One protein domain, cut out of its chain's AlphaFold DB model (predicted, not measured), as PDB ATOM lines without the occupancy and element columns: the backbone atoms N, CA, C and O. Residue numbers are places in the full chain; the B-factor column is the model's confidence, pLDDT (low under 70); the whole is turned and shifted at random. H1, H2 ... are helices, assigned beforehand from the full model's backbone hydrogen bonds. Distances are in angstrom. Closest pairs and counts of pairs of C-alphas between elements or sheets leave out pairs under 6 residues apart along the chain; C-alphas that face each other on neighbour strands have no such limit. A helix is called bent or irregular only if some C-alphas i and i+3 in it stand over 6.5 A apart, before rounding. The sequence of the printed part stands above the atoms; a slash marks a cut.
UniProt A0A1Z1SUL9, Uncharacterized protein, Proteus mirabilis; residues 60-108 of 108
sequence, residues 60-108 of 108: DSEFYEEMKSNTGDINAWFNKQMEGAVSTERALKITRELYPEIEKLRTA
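AT A GLANCE: This is residues 60 to 108 of the 108 residues of an uncharacterized protein of Proteus mirabilis (UniProt A0A1Z1SUL9). This model is an open, stretched-out string of four helices with no common core: H1 and H2 make one loose corner, H3 and H4 make another, and the thin linking stretch of residues 83 to 87 runs between the two corners. H2, the longest helix, leads toward that stretch, while H1 folds back from the other end of H2 as the second limb of a V. The printed part has 49 residues, with four named helices in the order H1, H2, H3, H4 and no named strand, and its class is all helix. The whole is extended, with a radius of gyration of the C-alphas of 17.8 A, and its outline is a rod spanning 54 by 20 by 11 A.

IN THESE COORDINATES: H2 is residues 71 to 82 and measures 16.9 A from first to last C-alpha, beginning at C-alpha 71 at (23.586, -10.921, 25.459). It is irregular: C-alphas 72 and 75 are 9.1 A apart, against about 5 A in a regular helix. Before it comes H1, residues 61 to 69, 13.0 A long, with C-alpha 61 at (24.189, -16.172, 10.171). After H2 comes H3, residues 88 to 98, 15.3 A long. H4 is residues 100 to 107, 10.6 A long, and ends with C-alpha 107 at (60.263, -41.252, 11.556).

HOW THE PARTS SIT: H2 touches no helix, but is near H1. The two are close but not clearly touching, and their closest C-alphas, those of Met 67 and Ile 74, are 7.3 A apart. Their lines stand at a steep tilt of 51 degrees, and they run opposite ways. H2 and H3 are apart, though they follow each other in the chain. H3 and H4 are close but not clearly touching, with their closest C-alphas, those of Arg 96 and Glu 103, 5.9 A apart. They run opposite ways at a steep tilt of 61 degrees. H1 is apart from H3 and from H4, and H2 is apart from H4. In H1, H3 and H4 every backbone O i to N i+4 pair is within hydrogen-bond range; in H2 it is 6 of 8.

THE WHOLE: The two C-alphas farthest apart, those of Gly 72 and Ala 108, are 54.5 A apart. The printed part has no cut and runs from residue 60 to residue 108, the chain's last residue. The three links are tight, with five residues between H2 and H3 and one residue in each of the other two. Residues 79 to 85, of which 79 to 82 belong to H2, stand free. The mean pLDDT of the printed part is 88.8, and residues 60 to 61 are under 70.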
ATOM      1  N   ASP A  60      28.621 -17.126   8.683       65.44
ATOM      2  CA  ASP A  60      27.367 -17.848   8.834       65.44
ATOM      3  C   ASP A  60      26.440 -17.128   9.826       65.44
ATOM      4  O   ASP A  60      26.841 -16.743  10.930       65.44
ATOM      5  N   SER A  61      25.190 -16.931   9.417       67.44
ATOM      6  CA  SER A  61      24.189 -16.172  10.171       67.44
ATOM      7  C   SER A  61      23.818 -16.825  11.508       67.44
ATOM      8  O   SER A  61      23.381 -16.131  12.428       67.44
ATOM      9  N   GLU A  62      24.048 -18.135  11.648       75.19
ATOM     10  CA  GLU A  62      23.697 -18.906  12.846       75.19
ATOM     11  C   GLU A  62      24.472 -18.452  14.095       75.19
ATOM     12  O   GLU A  62      23.875 -18.264  15.158       75.19
ATOM     13  N   PHE A  63      25.773 -18.164  13.966       74.31
ATOM     14  CA  PHE A  63      26.604 -17.711  15.092       74.31
ATOM     15  C   PHE A  63      26.165 -16.352  15.644       74.31
ATOM     16  O   PHE A  63      26.247 -16.098  16.849       74.31
ATOM     17  N   TYR A  64      25.690 -15.460  14.772       78.31
ATOM     18  CA  TYR A  64      25.241 -14.134  15.186       78.31
ATOM     19  C   TYR A  64      23.925 -14.191  15.968       78.31
ATOM     20  O   TYR A  64      23.773 -13.503  16.980       78.31
ATOM     21  N   GLU A  65      22.986 -15.032  15.538       82.25
ATOM     22  CA  GLU A  65      21.720 -15.224  16.252       82.25
ATOM     23  C   GLU A  65      21.915 -15.950  17.594       82.25
ATOM     24  O   GLU A  65      21.275 -15.598  18.595       82.25
ATOM     25  N   GLU A  66      22.864 -16.890  17.672       83.94
ATOM     26  CA  GLU A  66      23.265 -17.497  18.947       83.94
ATOM     27  C   GLU A  66      23.836 -16.441  19.905       83.94
ATOM     28  O   GLU A  66      23.422 -16.358  21.066       83.94
ATOM     29  N   MET A  67      24.738 -15.584  19.423       85.94
ATOM     30  CA  MET A  67      25.330 -14.509  20.220       85.94
ATOM     31  C   MET A  67      24.263 -13.572  20.807       85.94
ATOM     32  O   MET A  67      24.285 -13.284  22.005       85.94
ATOM     33  N   LYS A  68      23.274 -13.150  20.004       84.69
ATOM     34  CA  LYS A  68      22.173 -12.283  20.470       84.69
ATOM     35  C   LYS A  68      21.377 -12.908  21.614       84.69
ATOM     36  O   LYS A  68      21.017 -12.220  22.573       84.69
ATOM     37  N   SER A  69      21.142 -14.214  21.523       87.81
ATOM     38  CA  SER A  69      20.459 -15.006  22.550       87.81
ATOM     39  C   SER A  69      21.239 -15.075  23.873       87.81
ATOM     40  O   SER A  69      20.652 -15.375  24.910       87.81
ATOM     41  N   ASN A  70      22.539 -14.750  23.861       88.56
ATOM     42  CA  ASN A  70      23.444 -14.786  25.013       88.56
ATOM     43  C   ASN A  70      23.905 -13.390  25.493       88.56
ATOM     44  O   ASN A  70      24.855 -13.277  26.265       88.56
ATOM     45  N   THR A  71      23.218 -12.312  25.098       85.12
ATOM     46  CA  THR A  71      23.586 -10.921  25.459       85.12
ATOM     47  C   THR A  71      23.649 -10.638  26.965       85.12
ATOM     48  O   THR A  71      24.332  -9.702  27.373       85.12
ATOM     49  N   GLY A  72      22.981 -11.449  27.794       88.62
ATOM     50  CA  GLY A  72      23.035 -11.347  29.256       88.62
ATOM     51  C   GLY A  72      24.412 -11.644  29.867       88.62
ATOM     52  O   GLY A  72      24.698 -11.135  30.947       88.62
ATOM     53  N   ASP A  73      25.261 -12.421  29.183       92.62
ATOM     54  CA  ASP A  73      26.659 -12.664  29.567       92.62
ATOM     55  C   ASP A  73      27.512 -13.012  28.334       92.62
ATOM     56  O   ASP A  73      27.896 -14.159  28.080       92.62
ATOM     57  N   ILE A  74      27.801 -11.982  27.538       91.19
ATOM     58  CA  ILE A  74      28.569 -12.129  26.297       91.19
ATOM     59  C   ILE A  74      29.989 -12.662  26.534       91.19
ATOM     60  O   ILE A  74      30.541 -13.363  25.686       91.19
ATOM     61  N   ASN A  75      30.574 -12.369  27.698       90.31
ATOM     62  CA  ASN A  75      31.921 -12.808  28.047       90.31
ATOM     63  C   ASN A  75      31.953 -14.313  28.317       90.31
ATOM     64  O   ASN A  75      32.846 -15.000  27.822       90.31
ATOM     65  N   ALA A  76      30.982 -14.840  29.069       92.12
ATOM     66  CA  ALA A  76      30.866 -16.278  29.278       92.12
ATOM     67  C   ALA A  76      30.607 -17.020  27.962       92.12
ATOM     68  O   ALA A  76      31.239 -18.047  27.710       92.12
ATOM     69  N   TRP A  77      29.739 -16.480  27.097       91.62
ATOM     70  CA  TRP A  77      29.516 -17.046  25.766       91.62
ATOM     71  C   TRP A  77      30.807 -17.086  24.944       91.62
ATOM     72  O   TRP A  77      31.168 -18.150  24.447       91.62
ATOM     73  N   PHE A  78      31.546 -15.975  24.863       90.56
ATOM     74  CA  PHE A  78      32.819 -15.922  24.141       90.56
ATOM     75  C   PHE A  78      33.824 -16.941  24.686       90.56
ATOM     76  O   PHE A  78      34.386 -17.725  23.923       90.56
ATOM     77  N   ASN A  79      34.021 -16.976  26.007       92.25
ATOM     78  CA  ASN A  79      34.960 -17.902  26.637       92.25
ATOM     79  C   ASN A  79      34.610 -19.357  26.322       92.25
ATOM     80  O   ASN A  79      35.507 -20.130  26.000       92.25
ATOM     81  N   LYS A  80      33.318 -19.704  26.322       91.94
ATOM     82  CA  LYS A  80      32.842 -21.033  25.935       91.94
ATOM     83  C   LYS A  80      33.184 -21.384  24.486       91.94
ATOM     84  O   LYS A  80      33.590 -22.508  24.227       91.94
ATOM     85  N   GLN A  81      33.080 -20.445  23.543       87.94
ATOM     86  CA  GLN A  81      33.503 -20.699  22.154       87.94
ATOM     87  C   GLN A  81      35.017 -20.949  22.041       87.94
ATOM     88  O   GLN A  81      35.474 -21.631  21.128       87.94
ATOM     89  N   MET A  82      35.799 -20.423  22.987       90.81
ATOM     90  CA  MET A  82      37.247 -20.624  23.061       90.81
ATOM     91  C   MET A  82      37.651 -21.884  23.849       90.81
ATOM     92  O   MET A  82      38.827 -22.268  23.817       90.81
ATOM     93  N   GLU A  83      36.714 -22.552  24.538       86.00
ATOM     94  CA  GLU A  83      36.947 -23.808  25.261       86.00
ATOM     95  C   GLU A  83      37.250 -24.939  24.269       86.00
ATOM     96  O   GLU A  83      36.369 -25.618  23.750       86.00
ATOM     97  N   GLY A  84      38.533 -25.138  23.979       81.62
ATOM     98  CA  GLY A  84      38.989 -26.093  22.967       81.62
ATOM     99  C   GLY A  84      40.030 -25.521  22.014       81.62
ATOM    100  O   GLY A  84      40.578 -26.270  21.206       81.62
ATOM    101  N   ALA A  85      40.358 -24.230  22.132       87.56
ATOM    102  CA  ALA A  85      41.499 -23.652  21.446       87.56
ATOM    103  C   ALA A  85      42.773 -24.443  21.791       87.56
ATOM    104  O   ALA A  85      43.175 -24.564  22.951       87.56
ATOM    105  N   VAL A  86      43.403 -25.011  20.766       89.94
ATOM    106  CA  VAL A  86      44.624 -25.805  20.904       89.94
ATOM    107  C   VAL A  86      45.839 -24.991  20.481       89.94
ATOM    108  O   VAL A  86      45.789 -24.212  19.532       89.94
ATOM    109  N   SER A  87      46.964 -25.201  21.165       89.88
ATOM    110  CA  SER A  87      48.250 -24.671  20.710       89.88
ATOM    111  C   SER A  87      48.673 -25.325  19.392       89.88
ATOM    112  O   SER A  87      48.263 -26.448  19.081       89.88
ATOM    113  N   THR A  88      49.571 -24.672  18.650       88.75
ATOM    114  CA  THR A  88      50.181 -25.242  17.437       88.75
ATOM    115  C   THR A  88      50.801 -26.615  17.699       88.75
ATOM    116  O   THR A  88      50.638 -27.535  16.902       88.75
ATOM    117  N   GLU A  89      51.468 -26.788  18.842       93.94
ATOM    118  CA  GLU A  89      52.069 -28.067  19.230       93.94
ATOM    119  C   GLU A  89      51.012 -29.161  19.438       93.94
ATOM    120  O   GLU A  89      51.161 -30.282  18.941       93.94
ATOM    121  N   ARG A  90      49.911 -28.841  20.130       92.75
ATOM    122  CA  ARG A  90      48.822 -29.797  20.356       92.75
ATOM    123  C   ARG A  90      48.106 -30.146  19.054       92.75
ATOM    124  O   ARG A  90      47.827 -31.326  18.843       92.75
ATOM    125  N   ALA A  91      47.864 -29.164  18.187       91.81
ATOM    126  CA  ALA A  91      47.297 -29.379  16.860       91.81
ATOM    127  C   ALA A  91      48.178 -30.324  16.028       91.81
ATOM    128  O   ALA A  91      47.688 -31.327  15.519       91.81
ATOM    129  N   LEU A  92      49.494 -30.089  15.996       92.31
ATOM    130  CA  LEU A  92      50.442 -30.939  15.271       92.31
ATOM    131  C   LEU A  92      50.446 -32.384  15.784       92.31
ATOM    132  O   LEU A  92      50.533 -33.324  14.995       92.31
ATOM    133  N   LYS A  93      50.340 -32.576  17.103       94.62
ATOM    134  CA  LYS A  93      50.217 -33.915  17.690       94.62
ATOM    135  C   LYS A  93      48.952 -34.629  17.201       94.62
ATOM    136  O   LYS A  93      49.051 -35.775  16.778       94.62
ATOM    137  N   ILE A  94      47.806 -33.947  17.210       93.62
ATOM    138  CA  ILE A  94      46.533 -34.499  16.715       93.62
ATOM    139  C   ILE A  94      46.647 -34.852  15.226       93.62
ATOM    140  O   ILE A  94      46.284 -35.953  14.829       93.62
ATOM    141  N   THR A  95      47.224 -33.970  14.406       92.38
ATOM    142  CA  THR A  95      47.463 -34.229  12.978       92.38
ATOM    143  C   THR A  95      48.273 -35.509  12.765       92.38
ATOM    144  O   THR A  95      47.890 -36.350  11.960       92.38
ATOM    145  N   ARG A  96      49.364 -35.713  13.513       94.25
ATOM    146  CA  ARG A  96      50.180 -36.937  13.403       94.25
ATOM    147  C   ARG A  96      49.414 -38.199  13.803       94.25
ATOM    148  O   ARG A  96      49.601 -39.239  13.181       94.25
ATOM    149  N   GLU A  97      48.553 -38.107  14.815       95.00
ATOM    150  CA  GLU A  97      47.683 -39.211  15.239       95.00
ATOM    151  C   GLU A  97      46.643 -39.573  14.156       95.00
ATOM    152  O   GLU A  97      46.305 -40.747  14.010       95.00
ATOM    153  N   LEU A  98      46.183 -38.596  13.362       94.25
ATOM    154  CA  LEU A  98      45.220 -38.793  12.267       94.25
ATOM    155  C   LEU A  98      45.840 -39.348  10.971       94.25
ATOM    156  O   LEU A  98      45.129 -39.994  10.203       94.25
ATOM    157  N   TYR A  99      47.139 -39.133  10.735       95.50
ATOM    158  CA  TYR A  99      47.847 -39.562   9.516       95.50
ATOM    159  C   TYR A  99      49.030 -40.504   9.825       95.50
ATOM    160  O   TYR A  99      50.201 -40.141   9.641       95.50
ATOM    161  N   PRO A 100      48.760 -41.718  10.340       95.06
ATOM    162  CA  PRO A 100      49.795 -42.625  10.822       95.06
ATOM    163  C   PRO A 100      50.713 -43.183   9.729       95.06
ATOM    164  O   PRO A 100      51.866 -43.490  10.029       95.06
ATOM    165  N   GLU A 101      50.263 -43.358   8.480       95.62
ATOM    166  CA  GLU A 101      51.161 -43.818   7.411       95.62
ATOM    167  C   GLU A 101      52.163 -42.727   7.017       95.62
ATOM    168  O   GLU A 101      53.335 -43.030   6.781       95.62
ATOM    169  N   ILE A 102      51.741 -41.460   7.016       94.31
ATOM    170  CA  ILE A 102      52.646 -40.319   6.820       94.31
ATOM    171  C   ILE A 102      53.641 -40.208   7.985       94.31
ATOM    172  O   ILE A 102      54.840 -40.026   7.761       94.31
ATOM    173  N   GLU A 103      53.187 -40.366   9.230       95.44
ATOM    174  CA  GLU A 103      54.061 -40.267  10.407       95.44
ATOM    175  C   GLU A 103      55.137 -41.368  10.445       95.44
ATOM    176  O   GLU A 103      56.286 -41.105  10.821       95.44
ATOM    177  N   LYS A 104      54.814 -42.583   9.982       94.44
ATOM    178  CA  LYS A 104      55.809 -43.658   9.811       94.44
ATOM    179  C   LYS A 104      56.922 -43.259   8.843       94.44
ATOM    180  O   LYS A 104      58.077 -43.559   9.109       94.44
ATOM    181  N   LEU A 105      56.597 -42.571   7.744       92.69
ATOM    182  CA  LEU A 105      57.605 -42.104   6.783       92.69
ATOM    183  C   LEU A 105      58.485 -40.990   7.352       92.69
ATOM    184  O   LEU A 105      59.663 -40.922   7.027       92.69
ATOM    185  N   ARG A 106      57.930 -40.118   8.201       92.12
ATOM    186  CA  ARG A 106      58.672 -39.020   8.844       92.12
ATOM    187  C   ARG A 106      59.705 -39.515   9.865       92.12
ATOM    188  O   ARG A 106      60.647 -38.791  10.178       92.12
ATOM    189  N   THR A 107      59.467 -40.687  10.452       92.38
ATOM    190  CA  THR A 107      60.263 -41.252  11.556       92.38
ATOM    191  C   THR A 107      61.161 -42.423  11.148       92.38
ATOM    192  O   THR A 107      61.877 -42.938  12.007       92.38
ATOM    193  N   ALA A 108      61.129 -42.824   9.873       84.75
ATOM    194  CA  ALA A 108      62.020 -43.818   9.274       84.75
ATOM    195  C   ALA A 108      63.389 -43.217   8.923       84.75
ATOM    196  O   ALA A 108      64.390 -43.952   9.072       84.75
TER     197      ALA A 108